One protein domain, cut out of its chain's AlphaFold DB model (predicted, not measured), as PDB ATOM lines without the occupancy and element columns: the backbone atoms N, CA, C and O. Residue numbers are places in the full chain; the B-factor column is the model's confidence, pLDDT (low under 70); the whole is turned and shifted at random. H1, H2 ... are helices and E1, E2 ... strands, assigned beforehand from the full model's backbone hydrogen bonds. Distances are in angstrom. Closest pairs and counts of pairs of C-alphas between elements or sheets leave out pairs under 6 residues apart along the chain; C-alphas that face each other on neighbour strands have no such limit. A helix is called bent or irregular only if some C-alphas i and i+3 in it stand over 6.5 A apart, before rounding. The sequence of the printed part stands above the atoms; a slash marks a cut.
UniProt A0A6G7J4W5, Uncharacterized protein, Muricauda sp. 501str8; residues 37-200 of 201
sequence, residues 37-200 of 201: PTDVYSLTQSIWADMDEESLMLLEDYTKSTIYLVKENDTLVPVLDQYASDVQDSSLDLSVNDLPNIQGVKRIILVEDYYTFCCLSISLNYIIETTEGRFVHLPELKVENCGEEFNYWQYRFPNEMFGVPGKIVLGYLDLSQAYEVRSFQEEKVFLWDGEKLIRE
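What this domain is: This is residues 37 to 200 of the 201 residues of an uncharacterized protein of Muricauda sp. 501str8 (UniProt A0A6G7J4W5). Three strongly twisted antiparallel sheets are stacked, only partly face to face: a branched five-strand sheet, E4 to E8, is in the middle, with E1 E2 E3 over one side and the curled E9 E10 E11 E12 over the other. H2 stands up from the sheet E1 E2 E3, over E2, and only grazes the branched sheet, while residues 52 to 58, of which 53 to 58 belong to H1, stick out as an arm at one end. The 164 printed residues hold two named helices and twelve named strands, in the order E1 H1 E2 E3 H2 E4 to E12, and the class is mostly strand. The whole is compact, with a radius of gyration of the C-alphas of 17.6 A and spans of 56 by 43 by 29 A.

How they stand to each other: Start at E1, residues 41 to 49, antiparallel to E2, residues 63 to 71, with N 44 and O 68 2.9 A apart. E2 forms a hairpin with E3, residues 75 to 83, where N 67 and O 80 are 2.9 A apart; E3 bends by 57 degrees at residue 80. H1, residues 53 to 62, only grazes this sheet and is irregular, C-alphas 57 and 60 being 8.5 A apart; 0 of its 6 O i to N i+4 pairs and 3 of its 7 O i to N i+3 pairs are within hydrogen-bond range. H2, residues 84 to 89, has each O i to N i+4 pair within range and stands up from the sheet over E2, at a height over the sheet of 9.3 A. Next come the meander E4, 91 to 98, E5, 105 to 116, E6, 120 to 130, and E7, 135 to 137, each strand the antiparallel neighbour of the one before; look for N 93 and O 112 at 2.9 A, N 111 and O 125 at 3.0 A, and N 128 and O 136 at 2.8 A. E8, residues 141 to 145, lies on the same side of E6 as E7, with N 122 and O 143 2.9 A apart. The closest C-alphas of E3 and E6 are those of Val 79 and Asn 125, 6.9 A. A second meander holds E9, 150 to 156, E10, 168 to 175, E11, 181 to 192, and E12, 197 to 199, with N 154 and O 171 at 2.9 A, N 172 and O 185 at 2.9 A, and N 191 and O 198 at 2.8 A.

Where its parts are: Find C-alpha 41 at (33.597, 40.584, -20.704); E1 runs 26.5 A from there. E5 covers 32.8 A from C-alpha 105 at (43.539, 49.954, -30.247), and E6 31.8 A. E11 covers 26.3 A, and E12 ends at C-alpha 199, (37.969, 55.465, -45.805).

The domain as a whole: The C-alphas of Glu 54 and Pro 165 are the two farthest apart, 56.7 A. The printed part has no cut; the link E9 to E10 is long, with 11 residues. Residues 51 to 61 and 148 have pLDDT under 70.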
ATOM      1  N   PRO A  37      36.891  33.159 -27.543       91.56
ATOM      2  CA  PRO A  37      36.016  33.396 -26.393       91.56
ATOM      3  C   PRO A  37      36.726  34.147 -25.261       91.56
ATOM      4  O   PRO A  37      37.927  33.982 -25.055       91.56
ATOM      5  N   THR A  38      35.996  34.957 -24.497       89.12
ATOM      6  CA  THR A  38      36.567  35.783 -23.421       89.12
ATOM      7  C   THR A  38      35.844  35.578 -22.095       89.12
ATOM      8  O   THR A  38      34.642  35.335 -22.071       89.12
ATOM      9  N   ASP A  39      36.580  35.719 -20.997       88.75
ATOM     10  CA  ASP A  39      36.083  35.804 -19.620       88.75
ATOM     11  C   ASP A  39      36.158  37.233 -19.044       88.75
ATOM     12  O   ASP A  39      35.596  37.510 -17.987       88.75
ATOM     13  N   VAL A  40      36.824  38.156 -19.749       89.69
ATOM     14  CA  VAL A  40      37.009  39.559 -19.333       89.69
ATOM     15  C   VAL A  40      35.725  40.375 -19.490       89.69
ATOM     16  O   VAL A  40      35.527  41.394 -18.820       89.69
ATOM     17  N   TYR A  41      34.870  39.951 -20.416       92.81
ATOM     18  CA  TYR A  41      33.597  40.584 -20.704       92.81
ATOM     19  C   TYR A  41      32.468  39.577 -20.569       92.81
ATOM     20  O   TYR A  41      32.647  38.387 -20.817       92.81
ATOM     21  N   SER A  42      31.288  40.081 -20.247       93.69
ATOM     22  CA  SER A  42      30.046  39.321 -20.302       93.69
ATOM     23  C   SER A  42      28.954  40.135 -20.983       93.69
ATOM     24  O   SER A  42      29.095  41.343 -21.190       93.69
ATOM     25  N   LEU A  43      27.868  39.465 -21.358       93.56
ATOM     26  CA  LEU A  43      26.667  40.114 -21.864       93.56
ATOM     27  C   LEU A  43      25.595  40.128 -20.777       93.56
ATOM     28  O   LEU A  43      25.434  39.175 -20.015       93.56
ATOM     29  N   THR A  44      24.851  41.223 -20.714       92.88
ATOM     30  CA  THR A  44      23.629  41.336 -19.918       92.88
ATOM     31  C   THR A  44      22.571  42.072 -20.723       92.88
ATOM     32  O   THR A  44      22.874  42.663 -21.757       92.88
ATOM     33  N   GLN A  45      21.328  42.052 -20.258       91.56
ATOM     34  CA  GLN A  45      20.229  42.692 -20.963       91.56
ATOM     35  C   GLN A  45      19.309  43.455 -20.019       91.56
ATOM     36  O   GLN A  45      19.132  43.075 -18.859       91.56
ATOM     37  N   SER A  46      18.683  44.507 -20.539       89.31
ATOM     38  CA  SER A  46      17.554  45.167 -19.885       89.31
ATOM     39  C   SER A  46      16.340  45.137 -20.795       89.31
ATOM     40  O   SER A  46      16.437  45.577 -21.937       89.31
ATOM     41  N   ILE A  47      15.203  44.697 -20.263       86.62
ATOM     42  CA  ILE A  47      13.928  44.699 -20.977       86.62
ATOM     43  C   ILE A  47      13.129  45.926 -20.549       86.62
ATOM     44  O   ILE A  47      13.003  46.215 -19.356       86.62
ATOM     45  N   TRP A  48      12.585  46.647 -21.518       85.06
ATOM     46  CA  TRP A  48      11.767  47.830 -21.305       85.06
ATOM     47  C   TRP A  48      10.670  47.913 -22.364       85.06
ATOM     48  O   TRP A  48      10.788  47.358 -23.450       85.06
ATOM     49  N   ALA A  49       9.585  48.610 -22.058       81.75
ATOM     50  CA  ALA A  49       8.512  48.864 -23.008       81.75
ATOM     51  C   ALA A  49       8.118  50.338 -22.910       81.75
ATOM     52  O   ALA A  49       8.019  50.881 -21.807       81.75
ATOM     53  N   ASP A  50       7.932  50.991 -24.053       71.94
ATOM     54  CA  ASP A  50       7.419  52.360 -24.112       71.94
ATOM     55  C   ASP A  50       5.917  52.274 -24.393       71.94
ATOM     56  O   ASP A  50       5.505  52.046 -25.530       71.94
ATOM     57  N   MET A  51       5.107  52.312 -23.331       69.12
ATOM     58  CA  MET A  51       3.677  51.999 -23.401       69.12
ATOM     59  C   MET A  51       2.825  53.082 -22.744       69.12
ATOM     60  O   MET A  51       3.159  53.601 -21.676       69.12
ATOM     61  N   ASP A  52       1.678  53.363 -23.360       68.69
ATOM     62  CA  ASP A  52       0.545  54.005 -22.697       68.69
ATOM     63  C   ASP A  52      -0.370  52.957 -22.021       68.69
ATOM     64  O   ASP A  52      -0.218  51.749 -22.208       68.69
ATOM     65  N   GLU A  53      -1.304  53.413 -21.179       63.38
ATOM     66  CA  GLU A  53      -2.175  52.557 -20.348       63.38
ATOM     67  C   GLU A  53      -3.059  51.586 -21.159       63.38
ATOM     68  O   GLU A  53      -3.375  50.501 -20.672       63.38
ATOM     69  N   GLU A  54      -3.451  51.944 -22.388       62.94
ATOM     70  CA  GLU A  54      -4.300  51.098 -23.245       62.94
ATOM     71  C   GLU A  54      -3.512  49.954 -23.897       62.94
ATOM     72  O   GLU A  54      -4.071  48.892 -24.181       62.94
ATOM     73  N   SER A  55      -2.203  50.133 -24.069       61.94
ATOM     74  CA  SER A  55      -1.342  49.176 -24.761       61.94
ATOM     75  C   SER A  55      -0.938  47.977 -23.894       61.94
ATOM     76  O   SER A  55      -0.420  47.001 -24.429       61.94
ATOM     77  N   LEU A  56      -1.196  47.992 -22.574       58.91
ATOM     78  CA  LEU A  56      -0.784  46.948 -21.613       58.91
ATOM     79  C   LEU A  56      -1.219  45.519 -21.994       58.91
ATOM     80  O   LEU A  56      -0.611  44.558 -21.534       58.91
ATOM     81  N   MET A  57      -2.242  45.351 -22.837       57.16
ATOM     82  CA  MET A  57      -2.675  44.028 -23.311       57.16
ATOM     83  C   MET A  57      -1.832  43.454 -24.466       57.16
ATOM     84  O   MET A  57      -2.041  42.299 -24.824       57.16
ATOM     85  N   LEU A  58      -0.892  44.221 -25.031       62.31
ATOM     86  CA  LEU A  58       0.018  43.811 -26.114       62.31
ATOM     87  C   LEU A  58       1.495  43.812 -25.669       62.31
ATOM     88  O   LEU A  58       2.392  43.938 -26.494       62.31
ATOM     89  N   LEU A  59       1.752  43.706 -24.360       63.69
ATOM     90  CA  LEU A  59       3.079  43.825 -23.733       63.69
ATOM     91  C   LEU A  59       4.199  43.065 -24.467       63.69
ATOM     92  O   LEU A  59       5.288  43.607 -24.613       63.69
ATOM     93  N   GLU A  60       3.942  41.850 -24.949       62.91
ATOM     94  CA  GLU A  60       4.969  41.014 -25.585       62.91
ATOM     95  C   GLU A  60       5.491  41.622 -26.901       62.91
ATOM     96  O   GLU A  60       6.705  41.706 -27.080       62.91
ATOM     97  N   ASP A  61       4.617  42.192 -27.739       65.50
ATOM     98  CA  ASP A  61       4.972  42.728 -29.068       65.50
ATOM     99  C   ASP A  61       5.697  44.090 -29.024       65.50
ATOM    100  O   ASP A  61       6.282  44.532 -30.015       65.50
ATOM    101  N   TYR A  62       5.653  44.785 -27.882       74.94
ATOM    102  CA  TYR A  62       6.242  46.122 -27.716       74.94
ATOM    103  C   TYR A  62       7.404  46.163 -26.724       74.94
ATOM    104  O   TYR A  62       8.004  47.224 -26.516       74.94
ATOM    105  N   THR A  63       7.742  45.024 -26.117       84.94
ATOM    106  CA  THR A  63       8.926  44.933 -25.265       84.94
ATOM    107  C   THR A  63      10.188  44.951 -26.112       84.94
ATOM    108  O   THR A  63      10.367  44.181 -27.053       84.94
ATOM    109  N   LYS A  64      11.088  45.857 -25.756       87.88
ATOM    110  CA  LYS A  64      12.429  45.968 -26.307       87.88
ATOM    111  C   LYS A  64      13.434  45.489 -25.282       87.88
ATOM    112  O   LYS A  64      13.224  45.610 -24.077       87.88
ATOM    113  N   SER A  65      14.534  44.961 -25.775       89.19
ATOM    114  CA  SER A  65      15.699  44.601 -24.999       89.19
ATOM    115  C   SER A  65      16.892  45.382 -25.516       89.19
ATOM    116  O   SER A  65      17.111  45.472 -26.726       89.19
ATOM    117  N   THR A  66      17.663  45.936 -24.591       92.88
ATOM    118  CA  THR A  66      18.994  46.463 -24.880       92.88
ATOM    119  C   THR A  66      20.010  45.466 -24.349       92.88
ATOM    120  O   THR A  66      20.012  45.171 -23.149       92.88
ATOM    121  N   ILE A  67      20.875  44.965 -25.230       93.88
ATOM    122  CA  ILE A  67      22.017  44.132 -24.851       93.88
ATOM    123  C   ILE A  67      23.177  45.043 -24.471       93.88
ATOM    124  O   ILE A  67      23.513  45.981 -25.196       93.88
ATOM    125  N   TYR A  68      23.815  44.750 -23.345       94.75
ATOM    126  CA  TYR A  68      24.983  45.462 -22.851       94.75
ATOM    127  C   TYR A  68      26.175  44.525 -22.737       94.75
ATOM    128  O   TYR A  68      26.069  43.418 -22.208       94.75
ATOM    129  N   LEU A  69      27.333  45.027 -23.148       95.69
ATOM    130  CA  LEU A  69      28.621  44.477 -22.775       95.69
ATOM    131  C   LEU A  69      28.965  44.977 -21.370       95.69
ATOM    132  O   LEU A  69      28.983  46.187 -21.123       95.69
ATOM    133  N   VAL A  70      29.264  44.048 -20.472       93.88
ATOM    134  CA  VAL A  70      29.739  44.321 -19.119       93.88
ATOM    135  C   VAL A  70      31.228  44.033 -19.072       93.88
ATOM    136  O   VAL A  70      31.683  42.962 -19.473       93.88
ATOM    137  N   LYS A  71      31.998  44.991 -18.565       88.31
ATOM    138  CA  LYS A  71      33.404  44.796 -18.197       88.31
ATOM    139  C   LYS A  71      33.510  44.714 -16.676       88.31
ATOM    140  O   LYS A  71      32.737  45.382 -16.004       88.31
ATOM    141  N   GLU A  72      34.495  43.980 -16.153       74.50
ATOM    142  CA  GLU A  72      34.772  43.718 -14.718       74.50
ATOM    143  C   GLU A  72      34.516  44.860 -13.700       74.50
ATOM    144  O   GLU A  72      34.341  44.591 -12.518       74.50
ATOM    145  N   ASN A  73      34.518  46.131 -14.110       72.44
ATOM    146  CA  ASN A  73      34.231  47.300 -13.273       72.44
ATOM    147  C   ASN A  73      32.776  47.814 -13.384       72.44
ATOM    148  O   ASN A  73      32.546  49.008 -13.188       72.44
ATOM    149  N   ASP A  74      31.834  46.953 -13.771       80.06
ATOM    150  CA  ASP A  74      30.416  47.257 -14.012       80.06
ATOM    151  C   ASP A  74      30.166  48.353 -15.066       80.06
ATOM    152  O   ASP A  74      29.109  48.989 -15.096       80.06
ATOM    153  N   THR A  75      31.128  48.592 -15.968       86.69
ATOM    154  CA  THR A  75      30.885  49.487 -17.110       86.69
ATOM    155  C   THR A  75      29.944  48.790 -18.082       86.69
ATOM    156  O   THR A  75      30.296  47.745 -18.626       86.69
ATOM    157  N   LEU A  76      28.781  49.399 -18.310       91.19
ATOM    158  CA  LEU A  76      27.792  48.964 -19.293       91.19
ATOM    159  C   LEU A  76      27.995  49.719 -20.607       91.19
ATOM    160  O   LEU A  76      27.872  50.946 -20.650       91.19
ATOM    161  N   VAL A  77      28.280  48.984 -21.677       94.00
ATOM    162  CA  VAL A  77      28.366  49.521 -23.042       94.00
ATOM    163  C   VAL A  77      27.190  48.959 -23.842       94.00
ATOM    164  O   VAL A  77      27.116  47.740 -23.988       94.00
ATOM    165  N   PRO A  78      26.246  49.792 -24.322       94.00
ATOM    166  CA  PRO A  78      25.123  49.306 -25.121       94.00
ATOM    167  C   PRO A  78      25.645  48.726 -26.435       94.00
ATOM    168  O   PRO A  78      26.461  49.358 -27.095       94.00
ATOM    169  N   VAL A  79      25.192  47.532 -26.802       93.00
ATOM    170  CA  VAL A  79      25.636  46.810 -28.000       93.00
ATOM    171  C   VAL A  79      24.603  46.934 -29.108       93.00
ATOM    172  O   VAL A  79      24.930  47.425 -30.184       93.00
ATOM    173  N   LEU A  80      23.371  46.512 -28.828       91.06
ATOM    174  CA  LEU A  80      22.263  46.507 -29.777       91.06
ATOM    175  C   LEU A  80      20.923  46.618 -29.040       91.06
ATOM    176  O   LEU A  80      20.799  46.183 -27.891       91.06
ATOM    177  N   ASP A  81      19.937  47.191 -29.727       89.94
ATOM    178  CA  ASP A  81      18.543  47.279 -29.295       89.94
ATOM    179  C   ASP A  81      17.676  46.422 -30.224       89.94
ATOM    180  O   ASP A  81      17.721  46.605 -31.443       89.94
ATOM    181  N   GLN A  82      16.846  45.541 -29.664       87.31
ATOM    182  CA  GLN A  82      15.916  44.711 -30.440       87.31
ATOM    183  C   GLN A  82      14.652  44.352 -29.665       87.31
ATOM    184  O   GLN A  82      14.502  44.756 -28.513       87.31
ATOM    185  N   TYR A  83      13.705  43.648 -30.286       86.69
ATOM    186  CA  TYR A  83      12.530  43.169 -29.559       86.69
ATOM    187  C   TYR A  83      12.926  42.069 -28.574       86.69
ATOM    188  O   TYR A  83      13.821  41.269 -28.838       86.69
ATOM    189  N   ALA A  84      12.280  42.030 -27.409       84.94
ATOM    190  CA  ALA A  84      12.611  41.044 -26.383       84.94
ATOM    191  C   ALA A  84      12.255  39.605 -26.801       84.94
ATOM    192  O   ALA A  84      12.826  38.663 -26.253       84.94
ATOM    193  N   SER A  85      11.331  39.433 -27.752       83.12
ATOM    194  CA  SER A  85      11.073  38.156 -28.427       83.12
ATOM    195  C   SER A  85      12.292  37.695 -29.221       83.12
ATOM    196  O   SER A  85      12.748  36.575 -29.042       83.12
ATOM    197  N   ASP A  86      12.878  38.594 -30.013       84.00
ATOM    198  CA  ASP A  86      13.975  38.261 -30.922       84.00
ATOM    199  C   ASP A  86      15.218  37.812 -30.144       84.00
ATOM    200  O   ASP A  86      15.872  36.858 -30.543       84.00
ATOM    201  N   VAL A  87      15.492  38.428 -28.984       82.44
ATOM    202  CA  VAL A  87      16.585  37.984 -28.095       82.44
ATOM    203  C   VAL A  87      16.353  36.579 -27.540       82.44
ATOM    204  O   VAL A  87      17.306  35.844 -27.310       82.44
ATOM    205  N   GLN A  88      15.105  36.218 -27.227       81.56
ATOM    206  CA  GLN A  88      14.810  34.895 -26.668       81.56
ATOM    207  C   GLN A  88      15.027  33.791 -27.697       81.56
ATOM    208  O   GLN A  88      15.398  32.678 -27.326       81.56
ATOM    209  N   ASP A  89      14.799  34.116 -28.964       83.44
ATOM    210  CA  ASP A  89      14.921  33.180 -30.069       83.44
ATOM    211  C   ASP A  89      16.341  33.149 -30.664       83.44
ATOM    212  O   ASP A  89      16.639  32.271 -31.479       83.44
ATOM    213  N   SER A  90      17.225  34.068 -30.259       85.00
ATOM    214  CA  SER A  90      18.583  34.198 -30.780       85.00
ATOM    215  C   SER A  90      19.673  33.669 -29.837       85.00
ATOM    216  O   SER A  90      19.509  33.553 -28.621       85.00
ATOM    217  N   SER A  91      20.823  33.336 -30.422       88.25
ATOM    218  CA  SER A  91      22.060  33.003 -29.717       88.25
ATOM    219  C   SER A  91      23.015  34.189 -29.779       88.25
ATOM    220  O   SER A  91      23.352  34.667 -30.861       88.25
ATOM    221  N   LEU A  92      23.487  34.635 -28.615       89.94
ATOM    222  CA  LEU A  92      24.461  35.717 -28.499       89.94
ATOM    223  C   LEU A  92      25.849  35.159 -28.185       89.94
ATOM    224  O   LEU A  92      26.071  34.619 -27.101       89.94
ATOM    225  N   ASP A  93      26.797  35.384 -29.089       91.38
ATOM    226  CA  ASP A  93      28.191  34.982 -28.924       91.38
ATOM    227  C   ASP A  93      29.095  36.188 -28.691       91.38
ATOM    228  O   ASP A  93      29.031  37.199 -29.388       91.38
ATOM    229  N   LEU A  94      30.003  36.062 -27.726       93.19
ATOM    230  CA  LEU A  94      30.953  37.105 -27.358       93.19
ATOM    231  C   LEU A  94      32.386  36.607 -27.533       93.19
ATOM    232  O   LEU A  94      32.788  35.566 -27.016       93.19
ATOM    233  N   SER A  95      33.190  37.391 -28.240       94.62
ATOM    234  CA  SER A  95      34.600  37.080 -28.470       94.62
ATOM    235  C   SER A  95      35.457  38.327 -28.562       94.62
ATOM    236  O   SER A  95      34.955  39.432 -28.773       94.62
ATOM    237  N   VAL A  96      36.766  38.144 -28.429       95.88
ATOM    238  CA  VAL A  96      37.741  39.227 -28.536       95.88
ATOM    239  C   VAL A  96      38.885  38.850 -29.459       95.88
ATOM    240  O   VAL A  96      39.307  37.698 -29.500       95.88
ATOM    241  N   ASN A  97      39.404  39.844 -30.165       95.62
ATOM    242  CA  ASN A  97      40.694  39.809 -30.831       95.62
ATOM    243  C   ASN A  97      41.628  40.744 -30.050       95.62
ATOM    244  O   ASN A  97      41.540  41.977 -30.150       95.62
ATOM    245  N   ASP A  98      42.488  40.145 -29.226       92.06
ATOM    246  CA  ASP A  98      43.550  40.866 -28.531       92.06
ATOM    247  C   ASP A  98      44.714  41.139 -29.490       92.06
ATOM    248  O   ASP A  98      45.141  40.273 -30.252       92.06
ATOM    249  N   LEU A  99      45.274  42.350 -29.406       87.56
ATOM    250  CA  LEU A  99      46.390  42.804 -30.244       87.56
ATOM    251  C   LEU A  99      46.073  42.811 -31.755       87.56
ATOM    252  O   LEU A  99      46.816  42.221 -32.544       87.56
ATOM    253  N   PRO A 100      45.065  43.581 -32.209       92.31
ATOM    254  CA  PRO A 100      44.747  43.695 -33.634       92.31
ATOM    255  C   PRO A 100      45.844  44.396 -34.455       92.31
ATOM    256  O   PRO A 100      45.674  44.604 -35.648       92.31
ATOM    257  N   ASN A 101      46.974  44.785 -33.850       93.56
ATOM    258  CA  ASN A 101      48.082  45.498 -34.494       93.56
ATOM    259  C   ASN A 101      47.660  46.821 -35.165       93.56
ATOM    260  O   ASN A 101      48.161  47.188 -36.229       93.56
ATOM    261  N   ILE A 102      46.760  47.560 -34.509       94.56
ATOM    262  CA  ILE A 102      46.351  48.922 -34.878       94.56
ATOM    263  C   ILE A 102      46.758  49.870 -33.750       94.56
ATOM    264  O   ILE A 102      46.473  49.622 -32.577       94.56
ATOM    265  N   GLN A 103      47.427  50.971 -34.090       93.75
ATOM    266  CA  GLN A 103      47.869  51.951 -33.101       93.75
ATOM    267  C   GLN A 103      46.677  52.532 -32.319       93.75
ATOM    268  O   GLN A 103      45.681  52.950 -32.902       93.75
ATOM    269  N   GLY A 104      46.791  52.574 -30.988       94.31
ATOM    270  CA  GLY A 104      45.751  53.111 -30.099       94.31
ATOM    271  C   GLY A 104      44.560  52.174 -29.860       94.31
ATOM    272  O   GLY A 104      43.681  52.504 -29.062       94.31
ATOM    273  N   VAL A 105      44.538  50.998 -30.493       96.50
ATOM    274  CA  VAL A 105      43.539  49.954 -30.247       96.50
ATOM    275  C   VAL A 105      44.127  48.911 -29.305       96.50
ATOM    276  O   VAL A 105      45.184  48.344 -29.574       96.50
ATOM    277  N   LYS A 106      43.432  48.647 -28.198       95.31
ATOM    278  CA  LYS A 106      43.815  47.601 -27.248       95.31
ATOM    279  C   LYS A 106      43.325  46.235 -27.721       95.31
ATOM    280  O   LYS A 106      44.095  45.277 -27.726       95.31
ATOM    281  N   ARG A 107      42.057  46.166 -28.123       95.81
ATOM    282  CA  ARG A 107      41.396  44.955 -28.620       95.81
ATOM    283  C   ARG A 107      40.149  45.291 -29.414       95.81
ATOM    284  O   ARG A 107      39.603  46.391 -29.290       95.81
ATOM    285  N   ILE A 108      39.686  44.310 -30.173       97.38
ATOM    286  CA  ILE A 108      38.363  44.324 -30.782       97.38
ATOM    287  C   ILE A 108      37.487  43.336 -30.029       97.38
ATOM    288  O   ILE A 108      37.905  42.212 -29.775       97.38
ATOM    289  N   ILE A 109      36.281  43.752 -29.683       96.94
ATOM    290  CA  ILE A 109      35.233  42.899 -29.136       96.94
ATOM    291  C   ILE A 109      34.219  42.675 -30.253       96.94
ATOM    292  O   ILE A 109      33.832  43.625 -30.931       96.94
ATOM    293  N   LEU A 110      33.810  41.432 -30.455       96.00
ATOM    294  CA  LEU A 110      32.768  41.057 -31.399       96.00
ATOM    295  C   LEU A 110      31.642  40.389 -30.620       96.00
ATOM    296  O   LEU A 110      31.873  39.373 -29.957       96.00
ATOM    297  N   VAL A 111      30.457  40.985 -30.718       94.69
ATOM    298  CA  VAL A 111      29.194  40.386 -30.294       94.69
ATOM    299  C   VAL A 111      28.436  39.970 -31.544       94.69
ATOM    300  O   VAL A 111      28.140  40.812 -32.395       94.69
ATOM    301  N   GLU A 112      28.163  38.682 -31.666       92.38
ATOM    302  CA  GLU A 112      27.375  38.115 -32.755       92.38
ATOM    303  C   GLU A 112      25.998  37.779 -32.209       92.38
ATOM    304  O   GLU A 112      25.885  37.160 -31.154       92.38
ATOM    305  N   ASP A 113      24.968  38.221 -32.914       91.00
ATOM    306  CA  ASP A 113      23.593  37.836 -32.648       91.00
ATOM    307  C   ASP A 113      23.108  36.961 -33.792       91.00
ATOM    308  O   ASP A 113      23.011  37.412 -34.939       91.00
ATOM    309  N   TYR A 114      22.898  35.691 -33.481       87.31
ATOM    310  CA  TYR A 114      22.601  34.636 -34.426       87.31
ATOM    311  C   TYR A 114      21.166  34.161 -34.252       87.31
ATOM    312  O   TYR A 114      20.773  33.708 -33.182       87.31
ATOM    313  N   TYR A 115      20.402  34.167 -35.335       84.50
ATOM    314  CA  TYR A 115      19.067  33.590 -35.369       84.50
ATOM    315  C   TYR A 115      18.917  32.703 -36.602       84.50
ATOM    316  O   TYR A 115      19.247  33.103 -37.719       84.50
ATOM    317  N   THR A 116      18.399  31.489 -36.411       77.12
ATOM    318  CA  THR A 116      18.153  30.549 -37.506       77.12
ATOM    319  C   THR A 116      16.751  29.972 -37.416       77.12
ATOM    320  O   THR A 116      16.371  29.353 -36.424       77.12
ATOM    321  N   PHE A 117      15.967  30.176 -38.473       76.38
ATOM    322  CA  PHE A 117      14.652  29.554 -38.599       76.38
ATOM    323  C   PHE A 117      14.392  29.101 -40.035       76.38
ATOM    324  O   PHE A 117      14.741  27.981 -40.405       76.38
ATOM    325  N   CYS A 118      13.811  29.968 -40.869       79.81
ATOM    326  CA  CYS A 118      13.678  29.738 -42.313       79.81
ATOM    327  C   CYS A 118      14.881  30.259 -43.108       79.81
ATOM    328  O   CYS A 118      15.164  29.765 -44.197       79.81
ATOM    329  N   CYS A 119      15.571  31.246 -42.546       80.25
ATOM    330  CA  CYS A 119      16.804  31.821 -43.040       80.25
ATOM    331  C   CYS A 119      17.742  32.001 -41.854       80.25
ATOM    332  O   CYS A 119      17.307  32.077 -40.700       80.25
ATOM    333  N   LEU A 120      19.023  32.094 -42.162       81.31
ATOM    334  CA  LEU A 120      20.026  32.549 -41.231       81.31
ATOM    335  C   LEU A 120      20.027  34.079 -41.183       81.31
ATOM    336  O   LEU A 120      20.207  34.720 -42.217       81.31
ATOM    337  N   SER A 121      19.902  34.646 -39.990       87.31
ATOM    338  CA  SER A 121      20.178  36.049 -39.702       87.31
ATOM    339  C   SER A 121      21.372  36.153 -38.757       87.31
ATOM    340  O   SER A 121      21.391  35.499 -37.715       87.31
ATOM    341  N   ILE A 122      22.370  36.958 -39.117       88.25
ATOM    342  CA  ILE A 122      23.501  37.282 -38.241       88.25
ATOM    343  C   ILE A 122      23.654  38.796 -38.171       88.25
ATOM    344  O   ILE A 122      23.817  39.452 -39.205       88.25
ATOM    345  N   SER A 123      23.676  39.342 -36.959       91.12
ATOM    346  CA  SER A 123      24.111  40.717 -36.706       91.12
ATOM    347  C   SER A 123      25.483  40.704 -36.039       91.12
ATOM    348  O   SER A 123      25.666  40.127 -34.969       91.12
ATOM    349  N   LEU A 124      26.467  41.338 -36.675       93.38
ATOM    350  CA  LEU A 124      27.844  41.416 -36.196       93.38
ATOM    351  C   LEU A 124      28.118  42.817 -35.643       93.38
ATOM    352  O   LEU A 124      28.177  43.800 -36.392       93.38
ATOM    353  N   ASN A 125      28.336  42.895 -34.334       96.19
ATOM    354  CA  ASN A 125      28.581  44.133 -33.606       96.19
ATOM    355  C   ASN A 125      30.039  44.193 -33.140       96.19
ATOM    356  O   ASN A 125      30.419  43.590 -32.134       96.19
ATOM    357  N   TYR A 126      30.862  44.936 -33.882       96.75
ATOM    358  CA  TYR A 126      32.274  45.138 -33.559       96.75
ATOM    359  C   TYR A 126      32.461  46.397 -32.714       96.75
ATOM    360  O   TYR A 126      32.028  47.491 -33.084       96.75
ATOM    361  N   ILE A 127      33.176  46.254 -31.604       97.12
ATOM    362  CA  ILE A 127      33.451  47.321 -30.648       97.12
ATOM    363  C   ILE A 127      34.962  47.400 -30.439       97.12
ATOM    364  O   ILE A 127      35.607  46.443 -30.014       97.12
ATOM    365  N   ILE A 128      35.544  48.557 -30.726       97.12
ATOM    366  CA  ILE A 128      36.946  48.860 -30.439       97.12
ATOM    367  C   ILE A 128      37.058  49.285 -28.977       97.12
ATOM    368  O   ILE A 128      36.477  50.298 -28.586       97.12
ATOM    369  N   GLU A 129      37.860  48.568 -28.185       95.75
ATOM    370  CA  GLU A 129      38.378  49.096 -26.921       95.75
ATOM    371  C   GLU A 129      39.715  49.793 -27.207       95.75
ATOM    372  O   GLU A 129      40.688  49.167 -27.645       95.75
ATOM    373  N   THR A 130      39.784  51.100 -26.966       95.88
ATOM    374  CA  THR A 130      41.027  51.860 -27.144       95.88
ATOM    375  C   THR A 130      41.988  51.625 -25.979       95.88
ATOM    376  O   THR A 130      41.596  51.227 -24.879       95.88
ATOM    377  N   THR A 131      43.271  51.929 -26.173       95.06
ATOM    378  CA  THR A 131      44.269  51.900 -25.084       95.06
ATOM    379  C   THR A 131      43.964  52.890 -23.954       95.06
ATOM    380  O   THR A 131      44.492  52.746 -22.858       95.06
ATOM    381  N   GLU A 132      43.098  53.872 -24.205       94.38
ATOM    382  CA  GLU A 132      42.601  54.848 -23.224       94.38
ATOM    383  C   GLU A 132      41.351  54.354 -22.472       94.38
ATOM    384  O   GLU A 132      40.831  55.062 -21.613       94.38
ATOM    385  N   GLY A 133      40.845  53.156 -22.792       91.88
ATOM    386  CA  GLY A 133      39.658  52.570 -22.166       91.88
ATOM    387  C   GLY A 133      38.323  53.091 -22.706       91.88
ATOM    388  O   GLY A 133      37.294  52.869 -22.070       91.88
ATOM    389  N   ARG A 134      38.320  53.777 -23.857       93.50
ATOM    390  CA  ARG A 134      37.089  54.183 -24.557       93.50
ATOM    391  C   ARG A 134      36.560  53.027 -25.405       93.50
ATOM    392  O   ARG A 134      37.348  52.232 -25.914       93.50
ATOM    393  N   PHE A 135      35.245  52.993 -25.600       94.81
ATOM    394  CA  PHE A 135      34.572  52.043 -26.483       94.81
ATOM    395  C   PHE A 135      34.025  52.769 -27.707       94.81
ATOM    396  O   PHE A 135      33.366  53.801 -27.571       94.81
ATOM    397  N   VAL A 136      34.318  52.244 -28.895       95.69
ATOM    398  CA  VAL A 136      33.852  52.805 -30.168       95.69
ATOM    399  C   VAL A 136      33.220  51.704 -31.001       95.69
ATOM    400  O   VAL A 136      33.871  50.713 -31.319       95.69
ATOM    401  N   HIS A 137      31.962  51.898 -31.384       95.81
ATOM    402  CA  HIS A 137      31.252  50.977 -32.263       95.81
ATOM    403  C   HIS A 137      31.702  51.186 -33.704       95.81
ATOM    404  O   HIS A 137      31.721  52.314 -34.208       95.81
ATOM    405  N   LEU A 138      32.040  50.090 -34.374       95.94
ATOM    406  CA  LEU A 138      32.073  50.082 -35.827       95.94
ATOM    407  C   LEU A 138      30.639  49.963 -36.362       95.94
ATOM    408  O   LEU A 138      29.746  49.540 -35.626       95.94
ATOM    409  N   PRO A 139      30.401  50.335 -37.630       94.75
ATOM    410  CA  PRO A 139      29.118  50.076 -38.268       94.75
ATOM    411  C   PRO A 139      28.713  48.605 -38.138       94.75
ATOM    412  O   PRO A 139      29.505  47.712 -38.441       94.75
ATOM    413  N   GLU A 140      27.480  48.373 -37.699       94.69
ATOM    414  CA  GLU A 140      26.881  47.042 -37.626       94.69
ATOM    415  C   GLU A 140      26.838  46.403 -39.019       94.69
ATOM    416  O   GLU A 140      26.508  47.063 -40.014       94.69
ATOM    417  N   LEU A 141      27.158  45.110 -39.089       93.19
ATOM    418  CA  LEU A 141      26.998  44.318 -40.304       93.19
ATOM    419  C   LEU A 141      25.853  43.333 -40.097       93.19
ATOM    420  O   LEU A 141      25.893  42.529 -39.171       93.19
ATOM    421  N   LYS A 142      24.853  43.393 -40.976       90.38
ATOM    422  CA  LYS A 142      23.731  42.454 -40.989       90.38
ATOM    423  C   LYS A 142      23.858  41.503 -42.160       90.38
ATOM    424  O   LYS A 142      24.195  41.911 -43.275       90.38
ATOM    425  N   VAL A 143      23.566  40.248 -41.885       84.94
ATOM    426  CA  VAL A 143      23.624  39.146 -42.829       84.94
ATOM    427  C   VAL A 143      22.280  38.458 -42.782       84.94
ATOM    428  O   VAL A 143      21.847  38.039 -41.717       84.94
ATOM    429  N   GLU A 144      21.646  38.318 -43.935       86.62
ATOM    430  CA  GLU A 144      20.459  37.491 -44.089       86.62
ATOM    431  C   GLU A 144      20.725  36.515 -45.225       86.62
ATOM    432  O   GLU A 144      21.068  36.916 -46.341       86.62
ATOM    433  N   ASN A 145      20.618  35.228 -44.928       81.06
ATOM    434  CA  ASN A 145      20.916  34.167 -45.863       81.06
ATOM    435  C   ASN A 145      19.836  33.087 -45.822       81.06
ATOM    436  O   ASN A 145      19.742  32.296 -44.887       81.06
ATOM    437  N   CYS A 146      19.024  33.059 -46.873       82.12
ATOM    438  CA  CYS A 146      17.978  32.061 -47.090       82.12
ATOM    439  C   CYS A 146      18.402  30.968 -48.089       82.12
ATOM    440  O   CYS A 146      17.577  30.144 -48.487       82.12
ATOM    441  N   GLY A 147      19.638  31.029 -48.586       75.81
ATOM    442  CA  GLY A 147      20.146  30.189 -49.662       75.81
ATOM    443  C   GLY A 147      21.154  29.150 -49.187       75.81
ATOM    444  O   GLY A 147      21.419  28.976 -48.002       75.81
ATOM    445  N   GLU A 148      21.729  28.444 -50.157       69.12
ATOM    446  CA  GLU A 148      22.763  27.438 -49.908       69.12
ATOM    447  C   GLU A 148      24.170  28.058 -49.814       69.12
ATOM    448  O   GLU A 148      25.069  27.482 -49.214       69.12
ATOM    449  N   GLU A 149      24.412  29.228 -50.401       72.06
ATOM    450  CA  GLU A 149      25.742  29.842 -50.380       72.06
ATOM    451  C   GLU A 149      25.981  30.578 -49.073       72.06
ATOM    452  O   GLU A 149      25.207  31.457 -48.722       72.06
ATOM    453  N   PHE A 150      27.062  30.258 -48.363       76.75
ATOM    454  CA  PHE A 150      27.363  30.877 -47.081       76.75
ATOM    455  C   PHE A 150      28.404  31.976 -47.252       76.75
ATOM    456  O   PHE A 150      29.609  31.747 -47.160       76.75
ATOM    457  N   ASN A 151      27.933  33.181 -47.542       81.38
ATOM    458  CA  ASN A 151      28.806  34.313 -47.781       81.38
ATOM    459  C   ASN A 151      28.274  35.574 -47.098       81.38
ATOM    460  O   ASN A 151      27.067  35.793 -47.029       81.38
ATOM    461  N   TYR A 152      29.169  36.350 -46.483       86.12
ATOM    462  CA  TYR A 152      28.743  37.480 -45.664       86.12
ATOM    463  C   TYR A 152      29.821  38.524 -45.390       86.12
ATOM    464  O   TYR A 152      31.023  38.274 -45.486       86.12
ATOM    465  N   TRP A 153      29.363  39.726 -45.042       90.19
ATOM    466  CA  TRP A 153      30.216  40.864 -44.724       90.19
ATOM    467  C   TRP A 153      30.938  40.673 -43.393       90.19
ATOM    468  O   TRP A 153      30.309  40.382 -42.378       90.19
ATOM    469  N   GLN A 154      32.245  40.925 -43.381       92.00
ATOM    470  CA  GLN A 154      33.051  40.956 -42.165       92.00
ATOM    471  C   GLN A 154      34.126  42.037 -42.227       92.00
ATOM    472  O   GLN A 154      34.643  42.371 -43.300       92.00
ATOM    473  N   TYR A 155      34.511  42.526 -41.048       94.75
ATOM    474  CA  TYR A 155      35.757  43.260 -40.888       94.75
ATOM    475  C   TYR A 155      36.925  42.287 -40.694       94.75
ATOM    476  O   TYR A 155      36.797  41.292 -39.987       94.75
ATOM    477  N   ARG A 156      38.071  42.601 -41.302       94.06
ATOM    478  CA  ARG A 156      39.353  41.921 -41.112       94.06
ATOM    479  C   ARG A 156      40.367  42.883 -40.521       94.06
ATOM    480  O   ARG A 156      40.571  43.991 -41.031       94.06
ATOM    481  N   PHE A 157      40.994  42.441 -39.438       95.94
ATOM    482  CA  PHE A 157      42.007  43.196 -38.708       95.94
ATOM    483  C   PHE A 157      43.422  42.769 -39.124       95.94
ATOM    484  O   PHE A 157      43.608  41.658 -39.618       95.94
ATOM    485  N   PRO A 158      44.446  43.621 -38.941       95.56
ATOM    486  CA  PRO A 158      45.799  43.366 -39.441       95.56
ATOM    487  C   PRO A 158      46.448  42.038 -39.028       95.56
ATOM    488  O   PRO A 158      47.347  41.567 -39.720       95.56
ATOM    489  N   ASN A 159      46.056  41.462 -37.892       93.88
ATOM    490  CA  ASN A 159      46.581  40.189 -37.392       93.88
ATOM    491  C   ASN A 159      45.807  38.955 -37.896       93.88
ATOM    492  O   ASN A 159      46.125  37.840 -37.491       93.88
ATOM    493  N   GLU A 160      44.811  39.140 -38.758       92.31
ATOM    494  CA  GLU A 160      43.924  38.086 -39.247       92.31
ATOM    495  C   GLU A 160      44.249  37.675 -40.685       92.31
ATOM    496  O   GLU A 160      44.968  38.359 -41.421       92.31
ATOM    497  N   MET A 161      43.671  36.558 -41.125       90.44
ATOM    498  CA  MET A 161      43.662  36.199 -42.539       90.44
ATOM    499  C   MET A 161      42.965  37.303 -43.348       90.44
ATOM    500  O   MET A 161      41.904  37.787 -42.960       90.44
ATOM    501  N   PHE A 162      43.573  37.698 -44.470       92.25
ATOM    502  CA  PHE A 162      43.169  38.854 -45.291       92.25
ATOM    503  C   PHE A 162      43.280  40.221 -44.591       92.25
ATOM    504  O   PHE A 162      42.867  41.234 -45.150       92.25
ATOM    505  N   GLY A 163      43.877  40.268 -43.397       92.31
ATOM    506  CA  GLY A 163      44.247  41.506 -42.731       92.31
ATOM    507  C   GLY A 163      45.331  42.269 -43.489       92.31
ATOM    508  O   GLY A 163      46.233  41.682 -44.091       92.31
ATOM    509  N   VAL A 164      45.270  43.599 -43.420       94.12
ATOM    510  CA  VAL A 164      46.280  44.489 -44.007       94.12
ATOM    511  C   VAL A 164      46.969  45.276 -42.889       94.12
ATOM    512  O   VAL A 164      46.276  45.885 -42.072       94.12
ATOM    513  N   PRO A 165      48.318  45.310 -42.823       93.06
ATOM    514  CA  PRO A 165      49.046  46.027 -41.779       93.06
ATOM    515  C   PRO A 165      48.570  47.471 -41.580       93.06
ATOM    516  O   PRO A 165      48.607  48.279 -42.507       93.06
ATOM    517  N   GLY A 166      48.146  47.793 -40.354       90.75
ATOM    518  CA  GLY A 166      47.703  49.135 -39.959       90.75
ATOM    519  C   GLY A 166      46.334  49.568 -40.493       90.75
ATOM    520  O   GLY A 166      45.984  50.736 -40.328       90.75
ATOM    521  N   LYS A 167      45.564  48.671 -41.120       94.12
ATOM    522  CA  LYS A 167      44.266  48.984 -41.732       94.12
ATOM    523  C   LYS A 167      43.174  48.029 -41.265       94.12
ATOM    524  O   LYS A 167      43.449  46.887 -40.914       94.12
ATOM    525  N   ILE A 168      41.933  48.496 -41.294       95.88
ATOM    526  CA  ILE A 168      40.738  47.671 -41.091       95.88
ATOM    527  C   ILE A 168      40.097  47.471 -42.456       95.88
ATOM    528  O   ILE A 168      39.800  48.446 -43.146       95.88
ATOM    529  N   VAL A 169      39.883  46.223 -42.855       95.69
ATOM    530  CA  VAL A 169      39.327  45.892 -44.170       95.69
ATOM    531  C   VAL A 169      37.896  45.408 -43.998       95.69
ATOM    532  O   VAL A 169      37.650  44.517 -43.202       95.69
ATOM    533  N   LEU A 170      36.943  45.975 -44.730       95.69
ATOM    534  CA  LEU A 170      35.603  45.414 -44.885       95.69
ATOM    535  C   LEU A 170      35.542  44.679 -46.216       95.69
ATOM    536  O   LEU A 170      35.874  45.242 -47.266       95.69
ATOM    537  N   GLY A 171      35.052  43.451 -46.172       92.88
ATOM    538  CA  GLY A 171      34.878  42.648 -47.367       92.88
ATOM    539  C   GLY A 171      33.870  41.535 -47.174       92.88
ATOM    540  O   GLY A 171      33.282  41.374 -46.102       92.88
ATOM    541  N   TYR A 172      33.678  40.793 -48.252       90.06
ATOM    542  CA  TYR A 172      32.750  39.682 -48.333       90.06
ATOM    543  C   TYR A 172      33.518  38.369 -48.188       90.06
ATOM    544  O   TYR A 172      34.371  38.050 -49.018       90.06
ATOM    545  N   LEU A 173      33.256  37.634 -47.110       89.31
ATOM    546  CA  LEU A 173      33.834  36.320 -46.864       89.31
ATOM    547  C   LEU A 173      32.980  35.259 -47.551       89.31
ATOM    548  O   LEU A 173      31.793  35.154 -47.262       89.31
ATOM    549  N   ASP A 174      33.593  34.463 -48.421       88.00
ATOM    550  CA  ASP A 174      32.963  33.314 -49.069       88.00
ATOM    551  C   ASP A 174      33.404  32.022 -48.376       88.00
ATOM    552  O   ASP A 174      34.606  31.728 -48.283       88.00
ATOM    553  N   LEU A 175      32.431  31.255 -47.884       82.81
ATOM    554  CA  LEU A 175      32.644  29.981 -47.210       82.81
ATOM    555  C   LEU A 175      32.029  28.827 -48.004       82.81
ATOM    556  O   LEU A 175      31.040  28.954 -48.729       82.81
ATOM    557  N   SER A 176      32.624  27.649 -47.857       79.50
ATOM    558  CA  SER A 176      32.012  26.407 -48.314       79.50
ATOM    559  C   SER A 176      30.830  26.008 -47.421       79.50
ATOM    560  O   SER A 176      30.660  26.518 -46.321       79.50
ATOM    561  N   GLN A 177      30.043  25.026 -47.867       75.00
ATOM    562  CA  GLN A 177      29.006  24.374 -47.048       75.00
ATOM    563  C   GLN A 177      29.567  23.710 -45.779       75.00
ATOM    564  O   GLN A 177      28.862  23.548 -44.791       75.00
ATOM    565  N   ALA A 178      30.846  23.318 -45.802       75.56
ATOM    566  CA  ALA A 178      31.566  22.819 -44.633       75.56
ATOM    567  C   ALA A 178      32.199  23.961 -43.814       75.56
ATOM    568  O   ALA A 178      33.054  23.715 -42.966       75.56
ATOM    569  N   TYR A 179      31.800  25.203 -44.099       74.88
ATOM    570  CA  TYR A 179      32.298  26.439 -43.518       74.88
ATOM    571  C   TYR A 179      33.800  26.710 -43.736       74.88
ATOM    572  O   TYR A 179      34.429  27.472 -43.016       74.88
ATOM    573  N   GLU A 180      34.409  26.135 -44.769       79.88
ATOM    574  CA  GLU A 180      35.816  26.405 -45.083       79.88
ATOM    575  C   GLU A 180      35.968  27.718 -45.861       79.88
ATOM    576  O   GLU A 180      35.214  27.971 -46.800       79.88
ATOM    577  N   VAL A 181      36.981  28.525 -45.530       85.56
ATOM    578  CA  VAL A 181      37.302  29.774 -46.248       85.56
ATOM    579  C   VAL A 181      37.681  29.480 -47.692       85.56
ATOM    580  O   VAL A 181      38.704  28.848 -47.957       85.56
ATOM    581  N   ARG A 182      36.876  29.988 -48.628       87.06
ATOM    582  CA  ARG A 182      37.144  29.914 -50.070       87.06
ATOM    583  C   ARG A 182      37.843  31.162 -50.571       87.06
ATOM    584  O   ARG A 182      38.860  31.068 -51.256       87.06
ATOM    585  N   SER A 183      37.295  32.328 -50.247       89.38
ATOM    586  CA  SER A 183      37.850  33.610 -50.669       89.38
ATOM    587  C   SER A 183      37.375  34.753 -49.774       89.38
ATOM    588  O   SER A 183      36.458  34.599 -48.969       89.38
ATOM    589  N   PHE A 184      38.031  35.902 -49.909       90.69
ATOM    590  CA  PHE A 184      37.600  37.152 -49.306       90.69
ATOM    591  C   PHE A 184      37.726  38.257 -50.346       90.69
ATOM    592  O   PHE A 184      38.821  38.527 -50.846       90.69
ATOM    593  N   GLN A 185      36.597  38.861 -50.695       93.06
ATOM    594  CA  GLN A 185      36.550  39.982 -51.619       93.06
ATOM    595  C   GLN A 185      36.610  41.284 -50.823       93.06
ATOM    596  O   GLN A 185      35.657  41.651 -50.137       93.06
ATOM    597  N   GLU A 186      37.748  41.969 -50.899       90.25
ATOM    598  CA  GLU A 186      37.925  43.298 -50.315       90.25
ATOM    599  C   GLU A 186      37.057  44.335 -51.039       90.25
ATOM    600  O   GLU A 186      37.030  44.390 -52.267       90.25
ATOM    601  N   GLU A 187      36.384  45.188 -50.269       91.31
ATOM    602  CA  GLU A 187      35.459  46.197 -50.801       91.31
ATOM    603  C   GLU A 187      35.767  47.601 -50.282       91.31
ATOM    604  O   GLU A 187      35.660  48.598 -51.005       91.31
ATOM    605  N   LYS A 188      36.141  47.714 -49.003       94.44
ATOM    606  CA  LYS A 188      36.548  48.989 -48.406       94.44
ATOM    607  C   LYS A 188      37.716  48.775 -47.465       94.44
ATOM    608  O   LYS A 188      37.677  47.900 -46.609       94.44
ATOM    609  N   VAL A 189      38.696  49.660 -47.561       94.69
ATOM    610  CA  VAL A 189      39.828  49.715 -46.644       94.69
ATOM    611  C   VAL A 189      39.740  50.995 -45.830       94.69
ATOM    612  O   VAL A 189      39.421  52.069 -46.351       94.69
ATOM    613  N   PHE A 190      39.985  50.872 -44.532       95.94
ATOM    614  CA  PHE A 190      39.881  51.962 -43.581       95.94
ATOM    615  C   PHE A 190      41.177  52.142 -42.801       95.94
ATOM    616  O   PHE A 190      41.795  51.180 -42.340       95.94
ATOM    617  N   LEU A 191      41.539  53.403 -42.595       94.44
ATOM    618  CA  LEU A 191      42.464  53.824 -41.556       94.44
ATOM    619  C   LEU A 191      41.688  54.078 -40.259       94.44
ATOM    620  O   LEU A 191      40.512  54.447 -40.284       94.44
ATOM    621  N   TRP A 192      42.365  53.912 -39.128       93.62
ATOM    622  CA  TRP A 192      41.851  54.259 -37.806       93.62
ATOM    623  C   TRP A 192      42.515  55.547 -37.314       93.62
ATOM    624  O   TRP A 192      43.743  55.621 -37.276       93.62
ATOM    625  N   ASP A 193      41.722  56.552 -36.934       91.88
ATOM    626  CA  ASP A 193      42.230  57.849 -36.451       91.88
ATOM    627  C   ASP A 193      42.204  58.012 -34.922       91.88
ATOM    628  O   ASP A 193      42.639  59.042 -34.408       91.88
ATOM    629  N   GLY A 194      41.730  57.001 -34.187       89.44
ATOM    630  CA  GLY A 194      41.526  57.072 -32.736       89.44
ATOM    631  C   GLY A 194      40.081  57.357 -32.315       89.44
ATOM    632  O   GLY A 194      39.765  57.245 -31.124       89.44
ATOM    633  N   GLU A 195      39.203  57.697 -33.258       90.12
ATOM    634  CA  GLU A 195      37.789  57.989 -33.011       90.12
ATOM    635  C   GLU A 195      36.849  57.264 -33.975       90.12
ATOM    636  O   GLU A 195      35.775  56.835 -33.559       90.12
ATOM    637  N   LYS A 196      37.218  57.126 -35.250       91.88
ATOM    638  CA  LYS A 196      36.383  56.532 -36.295       91.88
ATOM    639  C   LYS A 196      37.208  55.936 -37.433       91.88
ATOM    640  O   LYS A 196      38.415  56.132 -37.566       91.88
ATOM    641  N   LEU A 197      36.509  55.211 -38.301       92.56
ATOM    642  CA  LEU A 197      37.064  54.728 -39.560       92.56
ATOM    643  C   LEU A 197      37.165  55.874 -40.578       92.56
ATOM    644  O   LEU A 197      36.173  56.549 -40.867       92.56
ATOM    645  N   ILE A 198      38.344  56.050 -41.173       94.06
ATOM    646  CA  ILE A 198      38.575  56.930 -42.322       94.06
ATOM    647  C   ILE A 198      38.746  56.054 -43.556       94.06
ATOM    648  O   ILE A 198      39.663  55.241 -43.620       94.06
ATOM    649  N   ARG A 199      37.871  56.218 -44.551       89.88
ATOM    650  CA  ARG A 199      37.969  55.465 -45.805       89.88
ATOM    651  C   ARG A 199      39.234  55.868 -46.566       89.88
ATOM    652  O   ARG A 199      39.439  57.053 -46.823       89.88
ATOM    653  N   GLU A 200      40.038  54.881 -46.935       84.81
ATOM    654  CA  GLU A 200      41.164  55.070 -47.845       84.81
ATOM    655  C   GLU A 200      40.623  55.233 -49.277       84.81
ATOM    656  O   GLU A 200      39.685  54.531 -49.669       84.81
TER     657      GLU A 200